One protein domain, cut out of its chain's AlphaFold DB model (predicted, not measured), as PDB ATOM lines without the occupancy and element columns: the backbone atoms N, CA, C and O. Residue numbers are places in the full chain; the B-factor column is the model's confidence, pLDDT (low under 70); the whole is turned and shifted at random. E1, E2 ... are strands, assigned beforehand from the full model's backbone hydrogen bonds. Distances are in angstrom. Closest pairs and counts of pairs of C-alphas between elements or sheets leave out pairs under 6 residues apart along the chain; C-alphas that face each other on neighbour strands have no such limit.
ATOM      1  N   GLY A  39       1.989  62.287  19.835       70.31
ATOM      2  CA  GLY A  39       2.884  63.376  20.242       70.31
ATOM      3  C   GLY A  39       4.152  62.841  20.911       70.31
ATOM      4  O   GLY A  39       4.085  62.036  21.838       70.31
ATOM      5  N   ASN A  40       5.309  63.225  20.372       79.00
ATOM      6  CA  ASN A  40       6.606  62.711  20.811       79.00
ATOM      7  C   ASN A  40       6.983  63.269  22.184       79.00
ATOM      8  O   ASN A  40       6.762  64.443  22.433       79.00
ATOM      9  N   GLY A  41       7.617  62.468  23.038       76.56
ATOM     10  CA  GLY A  41       7.979  62.890  24.396       76.56
ATOM     11  C   GLY A  41       6.890  62.645  25.442       76.56
ATOM     12  O   GLY A  41       7.129  62.889  26.622       76.56
ATOM     13  N   PHE A  42       5.721  62.122  25.041       82.38
ATOM     14  CA  PHE A  42       4.640  61.808  25.972       82.38
ATOM     15  C   PHE A  42       5.136  60.959  27.146       82.38
ATOM     16  O   PHE A  42       5.727  59.889  26.961       82.38
ATOM     17  N   THR A  43       4.823  61.421  28.353       82.06
ATOM     18  CA  THR A  43       5.112  60.705  29.590       82.06
ATOM     19  C   THR A  43       3.837  60.516  30.400       82.06
ATOM     20  O   THR A  43       3.047  61.444  30.565       82.06
ATOM     21  N   ALA A  44       3.634  59.305  30.913       83.50
ATOM     22  CA  ALA A  44       2.551  58.991  31.836       83.50
ATOM     23  C   ALA A  44       3.091  58.303  33.083       83.50
ATOM     24  O   ALA A  44       3.993  57.466  33.004       83.50
ATOM     25  N   GLN A  45       2.494  58.628  34.225       86.25
ATOM     26  CA  GLN A  45       2.883  58.063  35.500       86.25
ATOM     27  C   GLN A  45       1.666  57.818  36.393       86.25
ATOM     28  O   GLN A  45       0.774  58.657  36.436       86.25
ATOM     29  N   ASP A  46       1.652  56.690  37.110       83.69
ATOM     30  CA  ASP A  46       0.599  56.334  38.078       83.69
ATOM     31  C   ASP A  46      -0.824  56.285  37.458       83.69
ATOM     32  O   ASP A  46      -1.832  56.562  38.114       83.69
ATOM     33  N   ILE A  47      -0.916  55.913  36.171       83.81
ATOM     34  CA  ILE A  47      -2.165  55.849  35.387       83.81
ATOM     35  C   ILE A  47      -2.492  54.406  34.991       83.81
ATOM     36  O   ILE A  47      -1.610  53.623  34.639       83.81
ATOM     37  N   THR A  48      -3.782  54.061  34.990       82.50
ATOM     38  CA  THR A  48      -4.275  52.788  34.436       82.50
ATOM     39  C   THR A  48      -4.977  53.006  33.096       82.50
ATOM     40  O   THR A  48      -5.943  53.765  33.019       82.50
ATOM     41  N   PHE A  49      -4.529  52.287  32.066       83.25
ATOM     42  CA  PHE A  49      -5.174  52.167  30.759       83.25
ATOM     43  C   PHE A  49      -5.876  50.810  30.682       83.25
ATOM     44  O   PHE A  49      -5.209  49.775  30.667       83.25
ATOM     45  N   ARG A  50      -7.213  50.796  30.643       82.31
ATOM     46  CA  ARG A  50      -8.003  49.556  30.668       82.31
ATOM     47  C   ARG A  50      -8.978  49.481  29.502       82.31
ATOM     48  O   ARG A  50      -9.747  50.419  29.300       82.31
ATOM     49  N   ASN A  51      -9.004  48.340  28.815       78.69
ATOM     50  CA  ASN A  51     -10.054  47.971  27.865       78.69
ATOM     51  C   ASN A  51     -10.883  46.801  28.414       78.69
ATOM     52  O   ASN A  51     -10.372  45.700  28.616       78.69
ATOM     53  N   ASP A  52     -12.173  47.049  28.648       77.19
ATOM     54  CA  ASP A  52     -13.110  46.110  29.272       77.19
ATOM     55  C   ASP A  52     -13.943  45.286  28.272       77.19
ATOM     56  O   ASP A  52     -14.879  44.593  28.669       77.19
ATOM     57  N   ALA A  53     -13.600  45.310  26.977       73.38
ATOM     58  CA  ALA A  53     -14.357  44.606  25.939       73.38
ATOM     59  C   ALA A  53     -14.451  43.082  26.167       73.38
ATOM     60  O   ALA A  53     -15.343  42.428  25.621       73.38
ATOM     61  N   GLY A  54     -13.556  42.521  26.982       71.19
ATOM     62  CA  GLY A  54     -13.548  41.110  27.345       71.19
ATOM     63  C   GLY A  54     -12.879  40.214  26.295       71.19
ATOM     64  O   GLY A  54     -12.635  40.631  25.162       71.19
ATOM     65  N   PRO A  55     -12.625  38.939  26.631       71.06
ATOM     66  CA  PRO A  55     -11.847  38.038  25.780       71.06
ATOM     67  C   PRO A  55     -12.596  37.633  24.499       71.06
ATOM     68  O   PRO A  55     -11.974  37.292  23.497       71.06
ATOM     69  N   ARG A  56     -13.938  37.707  24.498       74.44
ATOM     70  CA  ARG A  56     -14.790  37.381  23.336       74.44
ATOM     71  C   ARG A  56     -14.738  38.437  22.231       74.44
ATOM     72  O   ARG A  56     -15.035  38.129  21.078       74.44
ATOM     73  N   LYS A  57     -14.367  39.676  22.557       64.81
ATOM     74  CA  LYS A  57     -14.161  40.740  21.572       64.81
ATOM     75  C   LYS A  57     -12.736  40.647  21.045       64.81
ATOM     76  O   LYS A  57     -11.870  41.361  21.520       64.81
ATOM     77  N   PHE A  58     -12.534  39.757  20.069       68.25
ATOM     78  CA  PHE A  58     -11.273  39.471  19.366       68.25
ATOM     79  C   PHE A  58     -10.094  40.403  19.700       68.25
ATOM     80  O   PHE A  58      -9.412  40.150  20.679       68.25
ATOM     81  N   GLN A  59      -9.794  41.425  18.893       61.50
ATOM     82  CA  GLN A  59      -8.697  42.358  19.181       61.50
ATOM     83  C   GLN A  59      -9.227  43.542  19.994       61.50
ATOM     84  O   GLN A  59     -10.101  44.268  19.513       61.50
ATOM     85  N   ALA A  60      -8.685  43.752  21.195       69.75
ATOM     86  CA  ALA A  60      -9.135  44.785  22.123       69.75
ATOM     87  C   ALA A  60      -7.931  45.495  22.760       69.75
ATOM     88  O   ALA A  60      -7.506  45.192  23.872       69.75
ATOM     89  N   VAL A  61      -7.383  46.461  22.020       75.25
ATOM     90  CA  VAL A  61      -6.214  47.239  22.443       75.25
ATOM     91  C   VAL A  61      -6.590  48.170  23.596       75.25
ATOM     92  O   VAL A  61      -7.518  48.969  23.468       75.25
ATOM     93  N   ALA A  62      -5.866  48.083  24.712       76.31
ATOM     94  CA  ALA A  62      -5.975  49.005  25.842       76.31
ATOM     95  C   ALA A  62      -5.162  50.276  25.624       76.31
ATOM     96  O   ALA A  62      -5.578  51.350  26.046       76.31
ATOM     97  N   LEU A  63      -4.029  50.185  24.928       83.75
ATOM     98  CA  LEU A  63      -3.286  51.364  24.513       83.75
ATOM     99  C   LEU A  63      -2.516  51.131  23.220       83.75
ATOM    100  O   LEU A  63      -1.784  50.153  23.065       83.75
ATOM    101  N   ARG A  64      -2.646  52.083  22.299       86.12
ATOM    102  CA  ARG A  64      -1.873  52.140  21.064       86.12
ATOM    103  C   ARG A  64      -0.908  53.317  21.110       86.12
ATOM    104  O   ARG A  64      -1.306  54.479  21.042       86.12
ATOM    105  N   VAL A  65       0.377  53.004  21.186       87.12
ATOM    106  CA  VAL A  65       1.442  53.990  21.361       87.12
ATOM    107  C   VAL A  65       2.073  54.291  20.009       87.12
ATOM    108  O   VAL A  65       2.834  53.476  19.490       87.12
ATOM    109  N   GLU A  66       1.734  55.440  19.417       86.62
ATOM    110  CA  GLU A  66       2.200  55.848  18.074       86.62
ATOM    111  C   GLU A  66       3.298  56.913  18.082       86.62
ATOM    112  O   GLU A  66       3.754  57.358  17.025       86.62
ATOM    113  N   SER A  67       3.727  57.286  19.279       82.69
ATOM    114  CA  SER A  67       4.606  58.415  19.543       82.69
ATOM    115  C   SER A  67       6.033  57.969  19.819       82.69
ATOM    116  O   SER A  67       6.246  56.857  20.305       82.69
ATOM    117  N   ASP A  68       6.997  58.823  19.475       87.00
ATOM    118  CA  ASP A  68       8.420  58.582  19.709       87.00
ATOM    119  C   ASP A  68       8.882  59.144  21.056       87.00
ATOM    120  O   ASP A  68       8.291  60.099  21.560       87.00
ATOM    121  N   MET A  69       9.954  58.579  21.612       88.50
ATOM    122  CA  MET A  69      10.554  58.998  22.887       88.50
ATOM    123  C   MET A  69       9.542  59.062  24.041       88.50
ATOM    124  O   MET A  69       9.512  60.023  24.803       88.50
ATOM    125  N   VAL A  70       8.683  58.051  24.150       87.88
ATOM    126  CA  VAL A  70       7.660  58.000  25.203       87.88
ATOM    127  C   VAL A  70       8.128  57.223  26.418       87.88
ATOM    128  O   VAL A  70       8.858  56.233  26.286       87.88
ATOM    129  N   SER A  71       7.652  57.631  27.593       89.94
ATOM    130  CA  SER A  71       7.937  56.933  28.840       89.94
ATOM    131  C   SER A  71       6.685  56.673  29.678       89.94
ATOM    132  O   SER A  71       5.774  57.496  29.764       89.94
ATOM    133  N   PHE A  72       6.625  55.495  30.291       93.00
ATOM    134  CA  PHE A  72       5.565  55.104  31.211       93.00
ATOM    135  C   PHE A  72       6.188  54.642  32.517       93.00
ATOM    136  O   PHE A  72       7.068  53.781  32.507       93.00
ATOM    137  N   TYR A  73       5.714  55.195  33.631       92.12
ATOM    138  CA  TYR A  73       6.250  54.895  34.950       92.12
ATOM    139  C   TYR A  73       5.149  54.512  35.937       92.12
ATOM    140  O   TYR A  73       4.225  55.285  36.164       92.12
ATOM    141  N   ARG A  74       5.204  53.309  36.520       92.69
ATOM    142  CA  ARG A  74       4.138  52.807  37.421       92.69
ATOM    143  C   ARG A  74       2.731  52.850  36.816       92.69
ATOM    144  O   ARG A  74       1.728  53.016  37.504       92.69
ATOM    145  N   CYS A  75       2.663  52.711  35.497       90.94
ATOM    146  CA  CYS A  75       1.404  52.606  34.773       90.94
ATOM    147  C   CYS A  75       0.914  51.158  34.728       90.94
ATOM    148  O   CYS A  75       1.714  50.218  34.717       90.94
ATOM    149  N   ARG A  76      -0.405  50.993  34.624       92.56
ATOM    150  CA  ARG A  76      -1.058  49.697  34.421       92.56
ATOM    151  C   ARG A  76      -1.704  49.634  33.048       92.56
ATOM    152  O   ARG A  76      -2.371  50.584  32.640       92.56
ATOM    153  N   PHE A  77      -1.537  48.514  32.357       91.94
ATOM    154  CA  PHE A  77      -2.159  48.249  31.062       91.94
ATOM    155  C   PHE A  77      -2.979  46.972  31.168       91.94
ATOM    156  O   PHE A  77      -2.425  45.888  31.336       91.94
ATOM    157  N   GLU A  78      -4.297  47.105  31.089       89.19
ATOM    158  CA  GLU A  78      -5.236  46.022  31.359       89.19
ATOM    159  C   GLU A  78      -6.101  45.718  30.137       89.19
ATOM    160  O   GLU A  78      -6.815  46.582  29.621       89.19
ATOM    161  N   GLY A  79      -6.054  44.471  29.682       86.88
ATOM    162  CA  GLY A  79      -6.834  43.991  28.550       86.88
ATOM    163  C   GLY A  79      -6.754  42.475  28.420       86.88
ATOM    164  O   GLY A  79      -6.393  41.777  29.364       86.88
ATOM    165  N   TYR A  80      -7.098  41.970  27.237       86.62
ATOM    166  CA  TYR A  80      -7.022  40.547  26.907       86.62
ATOM    167  C   TYR A  80      -6.073  40.341  25.726       86.62
ATOM    168  O   TYR A  80      -4.866  40.200  25.914       86.62
ATOM    169  N   LYS A  81      -6.601  40.361  24.499       85.88
ATOM    170  CA  LYS A  81      -5.806  40.217  23.281       85.88
ATOM    171  C   LYS A  81      -5.377  41.577  22.735       85.88
ATOM    172  O   LYS A  81      -6.211  42.469  22.585       85.88
ATOM    173  N   ASP A  82      -4.099  41.686  22.365       85.06
ATOM    174  CA  ASP A  82      -3.464  42.908  21.847       85.06
ATOM    175  C   ASP A  82      -3.493  44.108  22.830       85.06
ATOM    176  O   ASP A  82      -3.569  45.252  22.389       85.06
ATOM    177  N   THR A  83      -3.425  43.877  24.155       85.88
ATOM    178  CA  THR A  83      -3.523  44.921  25.205       85.88
ATOM    179  C   THR A  83      -2.669  46.163  24.920       85.88
ATOM    180  O   THR A  83      -3.193  47.278  24.913       85.88
ATOM    181  N   LEU A  84      -1.370  45.997  24.667       90.69
ATOM    182  CA  LEU A  84      -0.428  47.084  24.421       90.69
ATOM    183  C   LEU A  84       0.165  46.969  23.015       90.69
ATOM    184  O   LEU A  84       0.960  46.072  22.726       90.69
ATOM    185  N   TYR A  85      -0.190  47.922  22.152       91.38
ATOM    186  CA  TYR A  85       0.322  48.004  20.789       91.38
ATOM    187  C   TYR A  85       1.426  49.063  20.674       91.38
ATOM    188  O   TYR A  85       1.167  50.271  20.679       91.38
ATOM    189  N   THR A  86       2.659  48.598  20.492       90.62
ATOM    190  CA  THR A  86       3.870  49.413  20.338       90.62
ATOM    191  C   THR A  86       4.138  49.700  18.848       90.62
ATOM    192  O   THR A  86       4.607  48.858  18.075       90.62
ATOM    193  N   ARG A  87       3.769  50.890  18.359       88.44
ATOM    194  CA  ARG A  87       3.881  51.212  16.924       88.44
ATOM    195  C   ARG A  87       5.340  51.206  16.449       88.44
ATOM    196  O   ARG A  87       6.252  51.586  17.172       88.44
ATOM    197  N   ARG A  88       5.507  50.808  15.186       82.81
ATOM    198  CA  ARG A  88       6.778  50.735  14.462       82.81
ATOM    199  C   ARG A  88       7.641  52.001  14.577       82.81
ATOM    200  O   ARG A  88       7.095  53.099  14.513       82.81
ATOM    201  N   ASP A  89       8.961  51.805  14.655       78.94
ATOM    202  CA  ASP A  89      10.012  52.838  14.544       78.94
ATOM    203  C   ASP A  89       9.908  53.952  15.592       78.94
ATOM    204  O   ASP A  89      10.284  55.099  15.357       78.94
ATOM    205  N   ARG A  90       9.380  53.606  16.770       88.25
ATOM    206  CA  ARG A  90       9.289  54.487  17.934       88.25
ATOM    207  C   ARG A  90      10.128  53.954  19.088       88.25
ATOM    208  O   ARG A  90      10.144  52.744  19.320       88.25
ATOM    209  N   HIS A  91      10.763  54.852  19.829       93.62
ATOM    210  CA  HIS A  91      11.468  54.589  21.078       93.62
ATOM    211  C   HIS A  91      10.481  54.680  22.237       93.62
ATOM    212  O   HIS A  91       9.828  55.708  22.429       93.62
ATOM    213  N   GLN A  92      10.345  53.590  22.985       94.94
ATOM    214  CA  GLN A  92       9.373  53.490  24.067       94.94
ATOM    215  C   GLN A  92      10.033  52.878  25.298       94.94
ATOM    216  O   GLN A  92      10.726  51.863  25.196       94.94
ATOM    217  N   PHE A  93       9.799  53.479  26.458       96.75
ATOM    218  CA  PHE A  93      10.329  52.998  27.725       96.75
ATOM    219  C   PHE A  93       9.204  52.778  28.737       96.75
ATOM    220  O   PHE A  93       8.397  53.669  28.987       96.75
ATOM    221  N   TYR A  94       9.158  51.586  29.321       97.88
ATOM    222  CA  TYR A  94       8.180  51.189  30.327       97.88
ATOM    223  C   TYR A  94       8.940  50.748  31.568       97.88
ATOM    224  O   TYR A  94       9.745  49.818  31.489       97.88
ATOM    225  N   ARG A  95       8.702  51.402  32.706       97.94
ATOM    226  CA  ARG A  95       9.406  51.104  33.953       97.94
ATOM    227  C   ARG A  95       8.449  50.975  35.126       97.94
ATOM    228  O   ARG A  95       7.566  51.810  35.307       97.94
ATOM    229  N   ASP A  96       8.667  49.945  35.940       98.06
ATOM    230  CA  ASP A  96       7.839  49.633  37.112       98.06
ATOM    231  C   ASP A  96       6.347  49.493  36.740       98.06
ATOM    232  O   ASP A  96       5.463  49.781  37.540       98.06
ATOM    233  N   CYS A  97       6.057  49.106  35.492       97.56
ATOM    234  CA  CYS A  97       4.699  48.982  34.970       97.56
ATOM    235  C   CYS A  97       4.125  47.587  35.211       97.56
ATOM    236  O   CYS A  97       4.854  46.602  35.295       97.56
ATOM    237  N   GLU A  98       2.799  47.498  35.219       97.69
ATOM    238  CA  GLU A  98       2.078  46.227  35.254       97.69
ATOM    239  C   GLU A  98       1.320  46.046  33.931       97.69
ATOM    240  O   GLU A  98       0.554  46.921  33.518       97.69
ATOM    241  N   ILE A  99       1.545  44.929  33.239       96.94
ATOM    242  CA  ILE A  99       0.912  44.618  31.956       96.94
ATOM    243  C   ILE A  99       0.134  43.312  32.085       96.94
ATOM    244  O   ILE A  99       0.712  42.275  32.405       96.94
ATOM    245  N   TYR A 100      -1.158  43.367  31.770       94.94
ATOM    246  CA  TYR A 100      -2.097  42.260  31.900       94.94
ATOM    247  C   TYR A 100      -2.687  41.857  30.541       94.94
ATOM    248  O   TYR A 100      -3.116  42.710  29.753       94.94
ATOM    249  N   GLY A 101      -2.762  40.555  30.262       92.94
ATOM    250  CA  GLY A 101      -3.444  40.068  29.062       92.94
ATOM    251  C   GLY A 101      -3.407  38.560  28.854       92.94
ATOM    252  O   GLY A 101      -3.088  37.802  29.764       92.94
ATOM    253  N   THR A 102      -3.788  38.131  27.650       91.75
ATOM    254  CA  THR A 102      -3.882  36.712  27.271       91.75
ATOM    255  C   THR A 102      -3.041  36.408  26.028       91.75
ATOM    256  O   THR A 102      -1.940  35.864  26.111       91.75
ATOM    257  N   VAL A 103      -3.516  36.822  24.852       89.19
ATOM    258  CA  VAL A 103      -2.898  36.518  23.552       89.19
ATOM    259  C   VAL A 103      -2.271  37.774  22.946       89.19
ATOM    260  O   VAL A 103      -2.964  38.755  22.685       89.19
ATOM    261  N   TYR A 104      -0.969  37.735  22.662       88.25
ATOM    262  CA  TYR A 104      -0.198  38.820  22.034       88.25
ATOM    263  C   TYR A 104      -0.337  40.168  22.745       88.25
ATOM    264  O   TYR A 104      -0.419  41.216  22.106       88.25
ATOM    265  N   PHE A 105      -0.424  40.157  24.071       89.44
ATOM    266  CA  PHE A 105      -0.821  41.351  24.804       89.44
ATOM    267  C   PHE A 105       0.278  42.422  24.885       89.44
ATOM    268  O   PHE A 105      -0.031  43.571  25.188       89.44
ATOM    269  N   ILE A 106       1.523  42.096  24.520       95.06
ATOM    270  CA  ILE A 106       2.557  43.064  24.131       95.06
ATOM    271  C   ILE A 106       2.914  42.815  22.663       95.06
ATOM    272  O   ILE A 106       3.639  41.879  22.326       95.06
ATOM    273  N   CYS A 107       2.424  43.647  21.750       93.19
ATOM    274  CA  CYS A 107       2.654  43.448  20.320       93.19
ATOM    275  C   CYS A 107       3.083  44.733  19.623       93.19
ATOM    276  O   CYS A 107       2.880  45.837  20.129       93.19
ATOM    277  N   GLY A 108       3.700  44.610  18.449       92.06
ATOM    278  CA  GLY A 108       4.119  45.784  17.691       92.06
ATOM    279  C   GLY A 108       5.460  45.623  17.006       92.06
ATOM    280  O   GLY A 108       5.869  44.514  16.715       92.06
ATOM    281  N   ASN A 109       6.098  46.736  16.667       93.62
ATOM    282  CA  ASN A 109       7.383  46.764  15.958       93.62
ATOM    283  C   ASN A 109       8.228  47.959  16.441       93.62
ATOM    284  O   ASN A 109       8.959  48.583  15.678       93.62
ATOM    285  N   ALA A 110       8.047  48.362  17.698       93.44
ATOM    286  CA  ALA A 110       8.784  49.470  18.290       93.44
ATOM    287  C   ALA A 110      10.214  49.060  18.680       93.44
ATOM    288  O   ALA A 110      10.594  47.888  18.622       93.44
ATOM    289  N   ARG A 111      10.990  50.049  19.125       96.00
ATOM    290  CA  ARG A 111      12.176  49.892  19.971       96.00
ATOM    291  C   ARG A 111      11.712  50.081  21.412       96.00
ATOM    292  O   ARG A 111      11.740  51.198  21.925       96.00
ATOM    293  N   ALA A 112      11.189  49.017  22.015       96.75
ATOM    294  CA  ALA A 112      10.555  49.087  23.328       96.75
ATOM    295  C   ALA A 112      11.361  48.328  24.383       96.75
ATOM    296  O   ALA A 112      11.646  47.139  24.220       96.75
ATOM    297  N   LEU A 113      11.679  49.012  25.480       97.88
ATOM    298  CA  LEU A 113      12.281  48.421  26.670       97.88
ATOM    299  C   LEU A 113      11.265  48.431  27.811       97.88
ATOM    300  O   LEU A 113      10.759  49.485  28.194       97.88
ATOM    301  N   PHE A 114      11.010  47.251  28.360       98.44
ATOM    302  CA  PHE A 114      10.258  47.032  29.585       98.44
ATOM    303  C   PHE A 114      11.261  46.679  30.674       98.44
ATOM    304  O   PHE A 114      11.972  45.683  30.547       98.44
ATOM    305  N   GLN A 115      11.348  47.502  31.713       98.56
ATOM    306  CA  GLN A 115      12.311  47.335  32.791       98.56
ATOM    307  C   GLN A 115      11.605  47.256  34.142       98.56
ATOM    308  O   GLN A 115      10.834  48.147  34.492       98.56
ATOM    309  N   ASN A 116      11.907  46.217  34.923       98.56
ATOM    310  CA  ASN A 116      11.302  46.014  36.245       98.56
ATOM    311  C   ASN A 116       9.760  45.978  36.208       98.56
ATOM    312  O   ASN A 116       9.088  46.450  37.120       98.56
ATOM    313  N   CYS A 117       9.190  45.458  35.121       98.56
ATOM    314  CA  CYS A 117       7.744  45.371  34.956       98.56
ATOM    315  C   CYS A 117       7.200  44.042  35.486       98.56
ATOM    316  O   CYS A 117       7.855  43.000  35.381       98.56
ATOM    317  N   LEU A 118       5.962  44.065  35.975       98.25
ATOM    318  CA  LEU A 118       5.146  42.870  36.151       98.25
ATOM    319  C   LEU A 118       4.409  42.577  34.842       98.25
ATOM    320  O   LEU A 118       3.727  43.439  34.290       98.25
ATOM    321  N   ILE A 119       4.529  41.352  34.359       97.81
ATOM    322  CA  ILE A 119       3.846  40.841  33.176       97.81
ATOM    323  C   ILE A 119       2.980  39.689  33.664       97.81
ATOM    324  O   ILE A 119       3.518  38.668  34.090       97.81
ATOM    325  N   GLN A 120       1.659  39.873  33.659       96.81
ATOM    326  CA  GLN A 120       0.743  38.914  34.264       96.81
ATOM    327  C   GLN A 120      -0.285  38.365  33.274       96.81
ATOM    328  O   GLN A 120      -1.067  39.117  32.686       96.81
ATOM    329  N   GLU A 121      -0.324  37.042  33.118       94.44
ATOM    330  CA  GLU A 121      -1.261  36.385  32.207       94.44
ATOM    331  C   GLU A 121      -2.617  36.071  32.854       94.44
ATOM    332  O   GLU A 121      -2.717  35.614  33.997       94.44
ATOM    333  N   HIS A 122      -3.686  36.261  32.087       91.75
ATOM    334  CA  HIS A 122      -5.051  35.875  32.441       91.75
ATOM    335  C   HIS A 122      -5.479  34.586  31.734       91.75
ATOM    336  O   HIS A 122      -4.807  34.090  30.832       91.75
ATOM    337  N   ILE A 123      -6.631  34.052  32.138       91.06
ATOM    338  CA  ILE A 123      -7.260  32.909  31.474       91.06
ATOM    339  C   ILE A 123      -7.684  33.342  30.052       91.06
ATOM    340  O   ILE A 123      -8.456  34.302  29.918       91.06
ATOM    341  N   PRO A 124      -7.171  32.695  28.987       90.12
ATOM    342  CA  PRO A 124      -7.580  32.967  27.616       90.12
ATOM    343  C   PRO A 124      -8.971  32.381  27.329       90.12
ATOM    344  O   PRO A 124      -9.632  31.824  28.202       90.12
ATOM    345  N   LEU A 125      -9.458  32.522  26.091       88.50
ATOM    346  CA  LEU A 125     -10.652  31.777  25.692       88.50
ATOM    347  C   LEU A 125     -10.357  30.281  25.582       88.50
ATOM    348  O   LEU A 125      -9.219  29.859  25.391       88.50
ATOM    349  N   ASP A 126     -11.430  29.502  25.613       87.19
ATOM    350  CA  ASP A 126     -11.387  28.058  25.441       87.19
ATOM    351  C   ASP A 126     -10.617  27.665  24.163       87.19
ATOM    352  O   ASP A 126     -10.812  28.262  23.095       87.19
ATOM    353  N   LYS A 127      -9.727  26.669  24.276       85.69
ATOM    354  CA  LYS A 127      -8.818  26.192  23.207       85.69
ATOM    355  C   LYS A 127      -7.780  27.210  22.705       85.69
ATOM    356  O   LYS A 127      -7.195  27.007  21.637       85.69
ATOM    357  N   GLN A 128      -7.540  28.300  23.430       88.25
ATOM    358  CA  GLN A 128      -6.430  29.215  23.159       88.25
ATOM    359  C   GLN A 128      -5.266  28.976  24.121       88.25
ATOM    360  O   GLN A 128      -5.428  28.461  25.219       88.25
ATOM    361  N   TYR A 129      -4.084  29.403  23.693       91.12
ATOM    362  CA  TYR A 129      -2.888  29.488  24.520       91.12
ATOM    363  C   TYR A 129      -2.531  30.957  24.734       91.12
ATOM    364  O   TYR A 129      -2.835  31.808  23.891       91.12
ATOM    365  N   ASN A 130      -1.850  31.257  25.833       93.56
ATOM    366  CA  ASN A 130      -1.340  32.598  26.075       93.56
ATOM    367  C   ASN A 130      -0.041  32.828  25.304       93.56
ATOM    368  O   ASN A 130       0.769  31.926  25.072       93.56
ATOM    369  N   THR A 131       0.179  34.070  24.896       94.44
ATOM    370  CA  THR A 131       1.451  34.483  24.304       94.44
ATOM    371  C   THR A 131       1.735  35.907  24.718       94.44
ATOM    372  O   THR A 131       0.952  36.802  24.405       94.44
ATOM    373  N   ILE A 132       2.857  36.124  25.396       95.44
ATOM    374  CA  ILE A 132       3.191  37.439  25.948       95.44
ATOM    375  C   ILE A 132       3.490  38.420  24.819       95.44
ATOM    376  O   ILE A 132       2.844  39.464  24.708       95.44
ATOM    377  N   THR A 133       4.440  38.066  23.949       96.25
ATOM    378  CA  THR A 133       4.926  38.968  22.903       96.25
ATOM    379  C   THR A 133       4.536  38.539  21.487       96.25
ATOM    380  O   THR A 133       4.512  37.359  21.145       96.25
ATOM    381  N   ALA A 134       4.265  39.516  20.623       93.81
ATOM    382  CA  ALA A 134       4.192  39.323  19.173       93.81
ATOM    383  C   ALA A 134       4.953  40.448  18.476       93.81
ATOM    384  O   ALA A 134       4.382  41.497  18.145       93.81
ATOM    385  N   GLN A 135       6.257  40.236  18.295       92.88
ATOM    386  CA  GLN A 135       7.126  41.203  17.638       92.88
ATOM    387  C   GLN A 135       6.981  41.100  16.118       92.88
ATOM    388  O   GLN A 135       7.311  40.095  15.507       92.88
ATOM    389  N   LYS A 136       6.532  42.188  15.502       92.00
ATOM    390  CA  LYS A 136       6.165  42.311  14.084       92.00
ATOM    391  C   LYS A 136       7.248  43.038  13.287       92.00
ATOM    392  O   LYS A 136       6.935  43.934  12.491       92.00
ATOM    393  N   ARG A 137       8.519  42.709  13.542       91.81
ATOM    394  CA  ARG A 137       9.642  43.226  12.751       91.81
ATOM    395  C   ARG A 137       9.540  42.671  11.335       91.81
ATOM    396  O   ARG A 137       9.572  41.465  11.142       91.81
ATOM    397  N   ASP A 138       9.406  43.562  10.364       88.31
ATOM    398  CA  ASP A 138       9.195  43.234   8.952       88.31
ATOM    399  C   ASP A 138      10.459  43.390   8.104       88.31
ATOM    400  O   ASP A 138      10.598  42.727   7.082       88.31
ATOM    401  N   LEU A 139      11.395  44.236   8.538       85.94
ATOM    402  CA  LEU A 139      12.684  44.419   7.881       85.94
ATOM    403  C   LEU A 139      13.767  43.636   8.621       85.94
ATOM    404  O   LEU A 139      13.931  43.790   9.833       85.94
ATOM    405  N   LYS A 140      14.536  42.830   7.881       85.75
ATOM    406  CA  LYS A 140      15.659  42.041   8.418       85.75
ATOM    407  C   LYS A 140      16.678  42.922   9.148       85.75
ATOM    408  O   LYS A 140      17.100  42.576  10.247       85.75
ATOM    409  N   ASP A 141      16.973  44.086   8.572       87.44
ATOM    410  CA  ASP A 141      17.923  45.069   9.108       87.44
ATOM    411  C   ASP A 141      17.240  46.136   9.987       87.44
ATOM    412  O   ASP A 141      17.850  47.126  10.391       87.44
ATOM    413  N   GLY A 142      15.954  45.940  10.304       84.81
ATOM    414  CA  GLY A 142      15.211  46.803  11.211       84.81
ATOM    415  C   GLY A 142      15.782  46.730  12.626       84.81
ATOM    416  O   GLY A 142      15.857  45.658  13.234       84.81
ATOM    417  N   GLN A 143      16.136  47.886  13.183       90.25
ATOM    418  CA  GLN A 143      16.676  48.011  14.542       90.25
ATOM    419  C   GLN A 143      15.576  48.026  15.616       90.25
ATOM    420  O   GLN A 143      15.688  48.740  16.608       90.25
ATOM    421  N   THR A 144      14.490  47.282  15.406       94.94
ATOM    422  CA  THR A 144      13.324  47.218  16.292       94.94
ATOM    423  C   THR A 144      13.335  45.939  17.123       94.94
ATOM    424  O   THR A 144      13.864  44.904  16.714       94.94
ATOM    425  N   GLY A 145      12.738  45.993  18.309       94.56
ATOM    426  CA  GLY A 145      12.751  44.893  19.266       94.56
ATOM    427  C   GLY A 145      11.914  45.207  20.499       94.56
ATOM    428  O   GLY A 145      11.801  46.367  20.899       94.56
ATOM    429  N   LEU A 146      11.357  44.159  21.103       96.25
ATOM    430  CA  LEU A 146      10.796  44.210  22.450       96.25
ATOM    431  C   LEU A 146      11.823  43.587  23.390       96.25
ATOM    432  O   LEU A 146      12.220  42.439  23.192       96.25
ATOM    433  N   VAL A 147      12.261  44.342  24.389       97.38
ATOM    434  CA  VAL A 147      13.223  43.884  25.394       97.38
ATOM    435  C   VAL A 147      12.526  43.849  26.744       97.38
ATOM    436  O   VAL A 147      12.012  44.870  27.196       97.38
ATOM    437  N   LEU A 148      12.519  42.681  27.385       97.88
ATOM    438  CA  LEU A 148      12.028  42.499  28.750       97.88
ATOM    439  C   LEU A 148      13.248  42.340  29.662       97.88
ATOM    440  O   LEU A 148      13.943  41.329  29.596       97.88
ATOM    441  N   GLN A 149      13.542  43.349  30.475       98.38
ATOM    442  CA  GLN A 149      14.719  43.390  31.339       98.38
ATOM    443  C   GLN A 149      14.295  43.442  32.805       98.38
ATOM    444  O   GLN A 149      13.597  44.360  33.226       98.38
ATOM    445  N   ASN A 150      14.763  42.485  33.607       98.38
ATOM    446  CA  ASN A 150      14.405  42.398  35.027       98.38
ATOM    447  C   ASN A 150      12.879  42.381  35.266       98.38
ATOM    448  O   ASN A 150      12.393  42.894  36.266       98.38
ATOM    449  N   CYS A 151      12.107  41.856  34.314       98.38
ATOM    450  CA  CYS A 151      10.662  41.740  34.462       98.38
ATOM    451  C   CYS A 151      10.307  40.473  35.240       98.38
ATOM    452  O   CYS A 151      10.971  39.444  35.105       98.38
ATOM    453  N   THR A 152       9.215  40.533  35.994       98.31
ATOM    454  CA  THR A 152       8.584  39.350  36.586       98.31
ATOM    455  C   THR A 152       7.449  38.904  35.678       98.31
ATOM    456  O   THR A 152       6.545  39.690  35.406       98.31
ATOM    457  N   ILE A 153       7.492  37.659  35.210       96.81
ATOM    458  CA  ILE A 153       6.423  37.041  34.416       96.81
ATOM    459  C   ILE A 153       5.676  36.071  35.328       96.81
ATOM    460  O   ILE A 153       6.315  35.238  35.974       96.81
ATOM    461  N   LYS A 154       4.351  36.206  35.429       95.44
ATOM    462  CA  LYS A 154       3.553  35.446  36.392       95.44
ATOM    463  C   LYS A 154       2.133  35.177  35.897       95.44
ATOM    464  O   LYS A 154       1.413  36.107  35.564       95.44
ATOM    465  N   ALA A 155       1.656  33.945  36.040       94.06
ATOM    466  CA  ALA A 155       0.243  33.649  35.855       94.06
ATOM    467  C   ALA A 155      -0.641  34.330  36.925       94.06
ATOM    468  O   ALA A 155      -0.281  34.477  38.096       94.06
ATOM    469  N   SER A 156      -1.846  34.747  36.536       93.50
ATOM    470  CA  SER A 156      -2.884  35.133  37.498       93.50
ATOM    471  C   SER A 156      -3.273  33.947  38.385       93.50
ATOM    472  O   SER A 156      -3.201  32.796  37.966       93.50
ATOM    473  N   ARG A 157      -3.755  34.223  39.603       92.56
ATOM    474  CA  ARG A 157      -4.117  33.180  40.587       92.56
ATOM    475  C   ARG A 157      -5.123  32.152  40.074       92.56
ATOM    476  O   ARG A 157      -5.161  31.039  40.584       92.56
ATOM    477  N   ASP A 158      -5.987  32.545  39.145       90.94
ATOM    478  CA  ASP A 158      -6.983  31.636  38.583       90.94
ATOM    479  C   ASP A 158      -6.392  30.798  37.448       90.94
ATOM    480  O   ASP A 158      -6.726  29.625  37.341       90.94
ATOM    481  N   LEU A 159      -5.451  31.357  36.680       91.62
ATOM    482  CA  LEU A 159      -4.677  30.614  35.688       91.62
ATOM    483  C   LEU A 159      -3.706  29.619  36.346       91.62
ATOM    484  O   LEU A 159      -3.548  28.518  35.841       91.62
ATOM    485  N   GLU A 160      -3.111  29.960  37.495       91.56
ATOM    486  CA  GLU A 160      -2.242  29.056  38.275       91.56
ATOM    487  C   GLU A 160      -2.958  27.773  38.738       91.56
ATOM    488  O   GLU A 160      -2.299  26.799  39.086       91.56
ATOM    489  N   LYS A 161      -4.297  27.767  38.767       91.88
ATOM    490  CA  LYS A 161      -5.112  26.599  39.140       91.88
ATOM    491  C   LYS A 161      -5.502  25.729  37.939       91.88
ATOM    492  O   LYS A 161      -6.247  24.770  38.125       91.88
ATOM    493  N   MET A 162      -5.096  26.106  36.727       87.25
ATOM    494  CA  MET A 162      -5.442  25.411  35.490       87.25
ATOM    495  C   MET A 162      -4.214  24.683  34.942       87.25
ATOM    496  O   MET A 162      -3.171  25.297  34.731       87.25
ATOM    497  N   ASP A 163      -4.360  23.387  34.674       84.44
ATOM    498  CA  ASP A 163      -3.261  22.530  34.201       84.44
ATOM    499  C   ASP A 163      -3.197  22.420  32.664       84.44
ATOM    500  O   ASP A 163      -2.258  21.848  32.111       84.44
ATOM    501  N   ASP A 164      -4.195  22.946  31.949       88.12
ATOM    502  CA  ASP A 164      -4.415  22.739  30.512       88.12
ATOM    503  C   ASP A 164      -4.083  23.957  29.631       88.12
ATOM    504  O   ASP A 164      -4.194  23.885  28.403       88.12
ATOM    505  N   ILE A 165      -3.642  25.070  30.225       91.44
ATOM    506  CA  ILE A 165      -3.326  26.298  29.489       91.44
ATOM    507  C   ILE A 165      -1.820  26.487  29.368       91.44
ATOM    508  O   ILE A 165      -1.116  26.859  30.307       91.44
ATOM    509  N   THR A 166      -1.332  26.338  28.142       92.62
ATOM    510  CA  THR A 166       0.056  26.650  27.812       92.62
ATOM    511  C   THR A 166       0.253  28.154  27.617       92.62
ATOM    512  O   THR A 166      -0.545  28.828  26.959       92.62
ATOM    513  N   THR A 167       1.366  28.674  28.134       93.75
ATOM    514  CA  THR A 167       1.803  30.062  27.933       93.75
ATOM    515  C   THR A 167       3.171  30.089  27.257       93.75
ATOM    516  O   THR A 167       4.087  29.381  27.666       93.75
ATOM    517  N   TYR A 168       3.319  30.928  26.231       95.75
ATOM    518  CA  TYR A 168       4.580  31.130  25.514       95.75
ATOM    519  C   TYR A 168       5.096  32.562  25.685       95.75
ATOM    520  O   TYR A 168       4.322  33.522  25.695       95.75
ATOM    521  N   LEU A 169       6.421  32.732  25.726       94.94
ATOM    522  CA  LEU A 169       7.046  34.063  25.774       94.94
ATOM    523  C   LEU A 169       6.746  34.903  24.523       94.94
ATOM    524  O   LEU A 169       6.633  36.126  24.595       94.94
ATOM    525  N   GLY A 170       6.604  34.266  23.364       93.19
ATOM    526  CA  GLY A 170       6.301  34.974  22.132       93.19
ATOM    527  C   GLY A 170       6.074  34.064  20.938       93.19
ATOM    528  O   GLY A 170       6.341  32.864  20.998       93.19
ATOM    529  N   ARG A 171       5.602  34.661  19.843       88.88
ATOM    530  CA  ARG A 171       5.501  34.034  18.520       88.88
ATOM    531  C   ARG A 171       5.914  35.044  17.434       88.88
ATOM    532  O   ARG A 171       5.496  36.201  17.546       88.88
TER     533      ARG A 171
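AT A GLANCE: This is residues 39 to 171 of the 172 residues of the protein "Pectinesterase" of Capsicum baccatum (UniProt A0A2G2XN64). The chain is wound in five stacked turns, a solenoid, and each turn gives one strand to each of three walls: the sheets E1 E4 E7 E10 E13, E2 E5 E8 E11 E14 and E3 E6 E9 E12 E15. The second and third walls make a wedge-like sandwich, two sheets face to face with best planes 44 degrees apart, and the first wall stands across its wide end. The printed part has 133 residues, with no named helix and fifteen strands, E1 to E15 in number order along the chain; each sheet has the order just given and is parallel. The class is all strand, though under half of the residues, 64, are in named elements. The whole is compact, with a radius of gyration of the C-alphas of 14.1 A and spans of 41 by 36 by 29 A.

IN THESE COORDINATES: E1, residues 43 to 45, begins at C-alpha 43 (5.112, 60.705, 29.590), followed by E2, 47 to 51, 13.4 A long, and E3, 63 to 65. The next turn holds E4, 70 to 73, E5, 76 to 78, and E6, 84 to 86. The third holds E7, 91 to 95, 13.5 A, E8, 98 to 101, and E9, 103 to 108, 13.0 A. Then come E10, 111 to 115, 13.1 A, E11, 118 to 121, and E12, 130 to 135, 14.7 A. The last are E13, 145 to 149, 12.3 A, E14, 152 to 155, and E15, 167 to 170, ending at C-alpha 170 (6.301, 34.974, 22.132).

HOW THE PARTS SIT: E1 runs on into E2 at 94 degrees, across a break of 1 residue. E1 and E4 are parallel neighbours at 9 degrees, with N 44 and O 71 3.0 A apart, within hydrogen-bond range. E2 and E5 are parallel at 6 degrees, with N 49 and O 76 at 2.8 A. E6 and E9 are parallel at 23 degrees, with N 84 and O 105 at 2.8 A. E7 and E10 are parallel at 10 degrees, with N 115 and O 94 at 2.8 A. The closest C-alphas of E2 and E3 are those of Phe 49 and Leu 63, 6.6 A apart; those of E12 and E13 are Gln 135 and Leu 146, 6.8 A. E1 and E15 are apart.

THE WHOLE: The farthest C-alphas, of Gly 39 and Asp 163, are 43.6 A apart. The printed part has no cut. The links E2 to E3 and E14 to E15 are long, with 11 residues each. Mean pLDDT of the printed part is 89.2; residues 57 to 60 are under 70.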